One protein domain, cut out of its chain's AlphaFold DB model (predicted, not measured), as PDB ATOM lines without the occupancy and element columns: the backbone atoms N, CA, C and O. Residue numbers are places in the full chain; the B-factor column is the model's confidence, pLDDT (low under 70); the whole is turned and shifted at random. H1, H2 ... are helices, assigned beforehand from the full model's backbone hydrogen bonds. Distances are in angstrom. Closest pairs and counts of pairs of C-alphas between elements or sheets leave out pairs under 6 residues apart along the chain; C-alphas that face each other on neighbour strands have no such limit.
ATOM      1  N   ASN A  67     -20.502  -9.524 -40.157       86.50
ATOM      2  CA  ASN A  67     -21.552 -10.202 -39.386       86.50
ATOM      3  C   ASN A  67     -22.830 -10.597 -40.152       86.50
ATOM      4  O   ASN A  67     -23.814 -10.989 -39.519       86.50
ATOM      5  N   ASN A  68     -22.840 -10.594 -41.491       93.38
ATOM      6  CA  ASN A  68     -23.986 -11.139 -42.218       93.38
ATOM      7  C   ASN A  68     -24.215 -12.624 -41.863       93.38
ATOM      8  O   ASN A  68     -23.395 -13.493 -42.182       93.38
ATOM      9  N   LYS A  69     -25.372 -12.931 -41.262       92.56
ATOM     10  CA  LYS A  69     -25.728 -14.288 -40.806       92.56
ATOM     11  C   LYS A  69     -25.700 -15.337 -41.918       92.56
ATOM     12  O   LYS A  69     -25.452 -16.510 -41.653       92.56
ATOM     13  N   CYS A  70     -25.948 -14.943 -43.168       93.81
ATOM     14  CA  CYS A  70     -25.903 -15.855 -44.298       93.81
ATOM     15  C   CYS A  70     -24.466 -16.244 -44.651       93.81
ATOM     16  O   CYS A  70     -24.284 -17.370 -45.100       93.81
ATOM     17  N   ARG A  71     -23.447 -15.396 -44.433       91.88
ATOM     18  CA  ARG A  71     -22.052 -15.627 -44.872       91.88
ATOM     19  C   ARG A  71     -21.573 -17.057 -44.599       91.88
ATOM     20  O   ARG A  71     -21.194 -17.740 -45.550       91.88
ATOM     21  N   ASN A  72     -21.746 -17.536 -43.367       88.81
ATOM     22  CA  ASN A  72     -21.347 -18.877 -42.916       88.81
ATOM     23  C   ASN A  72     -22.539 -19.783 -42.537       88.81
ATOM     24  O   ASN A  72     -22.387 -20.723 -41.763       88.81
ATOM     25  N   CYS A  73     -23.746 -19.502 -43.039       92.31
ATOM     26  CA  CYS A  73     -24.931 -20.277 -42.674       92.31
ATOM     27  C   CYS A  73     -24.892 -21.694 -43.273       92.31
ATOM     28  O   CYS A  73     -24.904 -21.855 -44.495       92.31
ATOM     29  N   TYR A  74     -24.941 -22.716 -42.415       91.50
ATOM     30  CA  TYR A  74     -24.949 -24.126 -42.827       91.50
ATOM     31  C   TYR A  74     -26.212 -24.530 -43.609       91.50
ATOM     32  O   TYR A  74     -26.184 -25.478 -44.386       91.50
ATOM     33  N   LYS A  75     -27.312 -23.776 -43.467       92.81
ATOM     34  CA  LYS A  75     -28.592 -24.033 -44.153       92.81
ATOM     35  C   LYS A  75     -28.595 -23.583 -45.621       92.81
ATOM     36  O   LYS A  75     -29.594 -23.765 -46.307       92.81
ATOM     37  N   LYS A  76     -27.516 -22.968 -46.126       89.56
ATOM     38  CA  LYS A  76     -27.465 -22.378 -47.481       89.56
ATOM     39  C   LYS A  76     -27.825 -23.347 -48.607       89.56
ATOM     40  O   LYS A  76     -28.482 -22.935 -49.563       89.56
ATOM     41  N   SER A  77     -27.399 -24.605 -48.498       85.06
ATOM     42  CA  SER A  77     -27.660 -25.643 -49.505       85.06
ATOM     43  C   SER A  77     -29.149 -25.971 -49.637       85.06
ATOM     44  O   SER A  77     -29.618 -26.221 -50.744       85.06
ATOM     45  N   ILE A  78     -29.901 -25.905 -48.536       92.19
ATOM     46  CA  ILE A  78     -31.331 -26.240 -48.494       92.19
ATOM     47  C   ILE A  78     -32.241 -25.009 -48.588       92.19
ATOM     48  O   ILE A  78     -33.338 -25.102 -49.129       92.19
ATOM     49  N   CYS A  79     -31.791 -23.834 -48.135       93.38
ATOM     50  CA  CYS A  79     -32.609 -22.620 -48.165       93.38
ATOM     51  C   CYS A  79     -32.738 -22.017 -49.569       93.38
ATOM     52  O   CYS A  79     -33.519 -21.094 -49.762       93.38
ATOM     53  N   ARG A  80     -31.987 -22.526 -50.559       89.56
ATOM     54  CA  ARG A  80     -31.940 -22.003 -51.938       89.56
ATOM     55  C   ARG A  80     -31.489 -20.539 -51.990       89.56
ATOM     56  O   ARG A  80     -32.058 -19.728 -52.722       89.56
ATOM     57  N   TYR A  81     -30.454 -20.220 -51.210       94.50
ATOM     58  CA  TYR A  81     -29.844 -18.893 -51.107       94.50
ATOM     59  C   TYR A  81     -29.689 -18.207 -52.478       94.50
ATOM     60  O   TYR A  81     -29.007 -18.716 -53.370       94.50
ATOM     61  N   CYS A  82     -30.312 -17.037 -52.647       95.00
ATOM     62  CA  CYS A  82     -30.254 -16.270 -53.888       95.00
ATOM     63  C   CYS A  82     -30.312 -14.759 -53.604       95.00
ATOM     64  O   CYS A  82     -31.405 -14.227 -53.403       95.00
ATOM     65  N   PRO A  83     -29.173 -14.044 -53.667       95.69
ATOM     66  CA  PRO A  83     -29.140 -12.603 -53.410       95.69
ATOM     67  C   PRO A  83     -30.061 -11.806 -54.334       95.69
ATOM     68  O   PRO A  83     -30.715 -10.868 -53.899       95.69
ATOM     69  N   GLY A  84     -30.165 -12.199 -55.609       95.69
ATOM     70  CA  GLY A  84     -31.069 -11.536 -56.552       95.69
ATOM     71  C   GLY A  84     -32.533 -11.591 -56.102       95.69
ATOM     72  O   GLY A  84     -33.239 -10.595 -56.197       95.69
ATOM     73  N   ARG A  85     -32.979 -12.714 -55.520       95.69
ATOM     74  CA  ARG A  85     -34.333 -12.813 -54.955       95.69
ATOM     75  C   ARG A  85     -34.496 -11.993 -53.679       95.69
ATOM     76  O   ARG A  85     -35.555 -11.410 -53.496       95.69
ATOM     77  N   PHE A  86     -33.456 -11.902 -52.852       96.62
ATOM     78  CA  PHE A  86     -33.471 -11.041 -51.665       96.62
ATOM     79  C   PHE A  86     -33.685  -9.584 -52.073       96.62
ATOM     80  O   PHE A  86     -34.554  -8.912 -51.525       96.62
ATOM     81  N   TYR A  87     -32.978  -9.135 -53.114       97.06
ATOM     82  CA  TYR A  87     -33.133  -7.790 -53.655       97.06
ATOM     83  C   TYR A  87     -34.525  -7.536 -54.244       97.06
ATOM     84  O   TYR A  87     -35.083  -6.473 -54.007       97.06
ATOM     85  N   MET A  88     -35.115  -8.488 -54.975       95.69
ATOM     86  CA  MET A  88     -36.473  -8.310 -55.516       95.69
ATOM     87  C   MET A  88     -37.531  -8.093 -54.425       95.69
ATOM     88  O   MET A  88     -38.497  -7.378 -54.664       95.69
ATOM     89  N   GLU A  89     -37.365  -8.710 -53.254       95.88
ATOM     90  CA  GLU A  89     -38.336  -8.623 -52.158       95.88
ATOM     91  C   GLU A  89     -38.038  -7.478 -51.181       95.88
ATOM     92  O   GLU A  89     -38.955  -6.865 -50.645       95.88
ATOM     93  N   THR A  90     -36.759  -7.171 -50.950       96.44
ATOM     94  CA  THR A  90     -36.328  -6.252 -49.879       96.44
ATOM     95  C   THR A  90     -35.580  -5.016 -50.376       96.44
ATOM     96  O   THR A  90     -35.287  -4.119 -49.593       96.44
ATOM     97  N   GLY A  91     -35.197  -4.977 -51.654       96.31
ATOM     98  CA  GLY A  91     -34.285  -3.969 -52.200       96.31
ATOM     99  C   GLY A  91     -32.822  -4.134 -51.763       96.31
ATOM    100  O   GLY A  91     -31.995  -3.281 -52.079       96.31
ATOM    101  N   ASN A  92     -32.470  -5.212 -51.050       95.56
ATOM    102  CA  ASN A  92     -31.121  -5.446 -50.536       95.56
ATOM    103  C   ASN A  92     -30.653  -6.896 -50.786       95.56
ATOM    104  O   ASN A  92     -31.364  -7.858 -50.508       95.56
ATOM    105  N   TYR A  93     -29.428  -7.070 -51.292       96.25
ATOM    106  CA  TYR A  93     -28.848  -8.391 -51.579       96.25
ATOM    107  C   TYR A  93     -28.499  -9.216 -50.326       96.25
ATOM    108  O   TYR A  93     -28.246 -10.417 -50.430       96.25
ATOM    109  N   GLU A  94     -28.455  -8.582 -49.158       96.00
ATOM    110  CA  GLU A  94     -28.012  -9.170 -47.895       96.00
ATOM    111  C   GLU A  94     -29.149  -9.456 -46.909       96.00
ATOM    112  O   GLU A  94     -28.962 -10.245 -45.976       96.00
ATOM    113  N   ILE A  95     -30.328  -8.863 -47.122       96.12
ATOM    114  CA  ILE A  95     -31.502  -9.068 -46.273       96.12
ATOM    115  C   ILE A  95     -32.255 -10.296 -46.779       96.12
ATOM    116  O   ILE A  95     -33.034 -10.233 -47.725       96.12
ATOM    117  N   VAL A  96     -32.012 -11.440 -46.139       95.81
ATOM    118  CA  VAL A  96     -32.750 -12.674 -46.429       95.81
ATOM    119  C   VAL A  96     -34.225 -12.528 -46.025       95.81
ATOM    120  O   VAL A  96     -34.502 -12.235 -44.857       95.81
ATOM    121  N   PRO A  97     -35.182 -12.775 -46.938       95.88
ATOM    122  CA  PRO A  97     -36.591 -12.800 -46.582       95.88
ATOM    123  C   PRO A  97     -36.922 -13.927 -45.604       95.88
ATOM    124  O   PRO A  97     -36.355 -15.021 -45.679       95.88
ATOM    125  N   LYS A  98     -37.874 -13.674 -44.697       94.62
ATOM    126  CA  LYS A  98     -38.212 -14.573 -43.577       94.62
ATOM    127  C   LYS A  98     -38.514 -16.002 -44.044       94.62
ATOM    128  O   LYS A  98     -37.983 -16.959 -43.479       94.62
ATOM    129  N   PHE A  99     -39.269 -16.117 -45.137       94.62
ATOM    130  CA  PHE A  99     -39.688 -17.385 -45.730       94.62
ATOM    131  C   PHE A  99     -38.522 -18.342 -46.033       94.62
ATOM    132  O   PHE A  99     -38.659 -19.544 -45.838       94.62
ATOM    133  N   TYR A 100     -37.357 -17.843 -46.467       95.75
ATOM    134  CA  TYR A 100     -36.214 -18.701 -46.813       95.75
ATOM    135  C   TYR A 100     -35.674 -19.458 -45.600       95.75
ATOM    136  O   TYR A 100     -35.329 -20.636 -45.702       95.75
ATOM    137  N   CYS A 101     -35.578 -18.772 -44.458       95.75
ATOM    138  CA  CYS A 101     -35.125 -19.382 -43.215       95.75
ATOM    139  C   CYS A 101     -36.186 -20.338 -42.666       95.75
ATOM    140  O   CYS A 101     -35.853 -21.476 -42.359       95.75
ATOM    141  N   GLU A 102     -37.454 -19.922 -42.632       96.12
ATOM    142  CA  GLU A 102     -38.558 -20.761 -42.146       96.12
ATOM    143  C   GLU A 102     -38.728 -22.042 -42.971       96.12
ATOM    144  O   GLU A 102     -38.932 -23.118 -42.412       96.12
ATOM    145  N   LEU A 103     -38.607 -21.954 -44.299       95.00
ATOM    146  CA  LEU A 103     -38.656 -23.117 -45.180       95.00
ATOM    147  C   LEU A 103     -37.493 -24.071 -44.900       95.00
ATOM    148  O   LEU A 103     -37.705 -25.276 -44.796       95.00
ATOM    149  N   ALA A 104     -36.273 -23.548 -44.765       95.50
ATOM    150  CA  ALA A 104     -35.110 -24.371 -44.449       95.50
ATOM    151  C   ALA A 104     -35.250 -25.057 -43.081       95.50
ATOM    152  O   ALA A 104     -34.903 -26.229 -42.955       95.50
ATOM    153  N   ASP A 105     -35.796 -24.355 -42.089       95.31
ATOM    154  CA  ASP A 105     -36.044 -24.891 -40.749       95.31
ATOM    155  C   ASP A 105     -37.069 -26.023 -40.786       95.31
ATOM    156  O   ASP A 105     -36.820 -27.086 -40.221       95.31
ATOM    157  N   LYS A 106     -38.164 -25.849 -41.534       95.81
ATOM    158  CA  LYS A 106     -39.156 -26.910 -41.753       95.81
ATOM    159  C   LYS A 106     -38.572 -28.109 -42.499       95.81
ATOM    160  O   LYS A 106     -38.824 -29.239 -42.109       95.81
ATOM    161  N   ILE A 107     -37.752 -27.890 -43.530       94.88
ATOM    162  CA  ILE A 107     -37.081 -28.990 -44.246       94.88
ATOM    163  C   ILE A 107     -36.176 -29.784 -43.293       94.88
ATOM    164  O   ILE A 107     -36.189 -31.010 -43.330       94.88
ATOM    165  N   ILE A 108     -35.415 -29.113 -42.423       94.19
ATOM    166  CA  ILE A 108     -34.583 -29.788 -41.412       94.19
ATOM    167  C   ILE A 108     -35.453 -30.539 -40.402       94.19
ATOM    168  O   ILE A 108     -35.120 -31.658 -40.033       94.19
ATOM    169  N   GLN A 109     -36.555 -29.948 -39.950       95.06
ATOM    170  CA  GLN A 109     -37.449 -30.595 -38.994       95.06
ATOM    171  C   GLN A 109     -38.059 -31.890 -39.557       95.06
ATOM    172  O   GLN A 109     -38.088 -32.897 -38.855       95.06
ATOM    173  N   GLU A 110     -38.509 -31.869 -40.813       95.25
ATOM    174  CA  GLU A 110     -39.187 -33.006 -41.451       95.25
ATOM    175  C   GLU A 110     -38.207 -34.067 -41.985       95.25
ATOM    176  O   GLU A 110     -38.462 -35.265 -41.873       95.25
ATOM    177  N   PHE A 111     -37.069 -33.647 -42.551       92.56
ATOM    178  CA  PHE A 111     -36.146 -34.525 -43.290       92.56
ATOM    179  C   PHE A 111     -34.725 -34.581 -42.710       92.56
ATOM    180  O   PHE A 111     -33.879 -35.301 -43.228       92.56
ATOM    181  N   GLY A 112     -34.426 -33.825 -41.650       75.19
ATOM    182  CA  GLY A 112     -33.085 -33.706 -41.062       75.19
ATOM    183  C   GLY A 112     -32.624 -34.902 -40.229       75.19
ATOM    184  O   GLY A 112     -31.568 -34.825 -39.606       75.19
ATOM    185  N   LYS A 113     -33.377 -36.007 -40.229       56.88
ATOM    186  CA  LYS A 113     -32.833 -37.322 -39.879       56.88
ATOM    187  C   LYS A 113     -32.073 -37.850 -41.101       56.88
ATOM    188  O   LYS A 113     -32.655 -38.544 -41.929       56.88
ATOM    189  N   ILE A 114     -30.807 -37.452 -41.223       49.31
ATOM    190  CA  ILE A 114     -29.818 -38.133 -42.071       49.31
ATOM    191  C   ILE A 114     -29.180 -39.232 -41.230       49.31
ATOM    192  O   ILE A 114     -28.757 -38.904 -40.098       49.31
TER     193      ILE A 114
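Overview. This is residues 67 to 114 of the 114 residues of an uncharacterized protein of Clostridium sp. CAG:762 (UniProt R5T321). Look for one long helix, H3, that runs along much of the longest axis, with the four-residue helix H1 packed on it partway along and the eight-residue helix H2 set off beyond its first end. Loop residues 67 to 75 lead into H1, and residues 109 to 114 stick out at the other end of the shape. You are reading 48 residues with three named helices, in the order H1, H2, H3, and no named strand: the class is all helix. The printed part is only just compact, close to loose, with a radius of gyration of the C-alphas of 11.2 A, and elongated, spanning 35 by 20 by 13 A.

Arrangement. Going along from Asn 67, you first meet H1, residues 76 to 79, and later H3, residues 98 to 111. These two touch; their closest C-alphas, those of Cys 79 and Ala 104, are 4.8 A apart. Between them along the chain comes H2, residues 83 to 90, which is apart from H1 and apart from H3. In H2 and H3 every O i to N i+4 pair is within hydrogen-bond range; H1 is too short for such a pair.

Along the chain. Find C-alpha 76 at (-27.465, -22.378, -47.481), where H1 begins; its four residues cover 5.2 A. H2 starts at C-alpha 83, (-29.140, -12.603, -53.410), and runs 10.2 A to Thr 90. H3 runs 20.1 A from Lys 98 to Phe 111, whose C-alpha is at (-36.146, -34.525, -43.290).

Size, cuts and confidence. The C-alphas of Gly 91 and Ile 114, the two farthest apart, are 35.9 A apart. The printed part has no cut and ends at the chain's last residue. The link from H1 to H2 is tight, with 3 residues; that from H2 to H3 is short, with 7. Mean pLDDT of the printed part is 92.0, with residues 113 to 114 under 70.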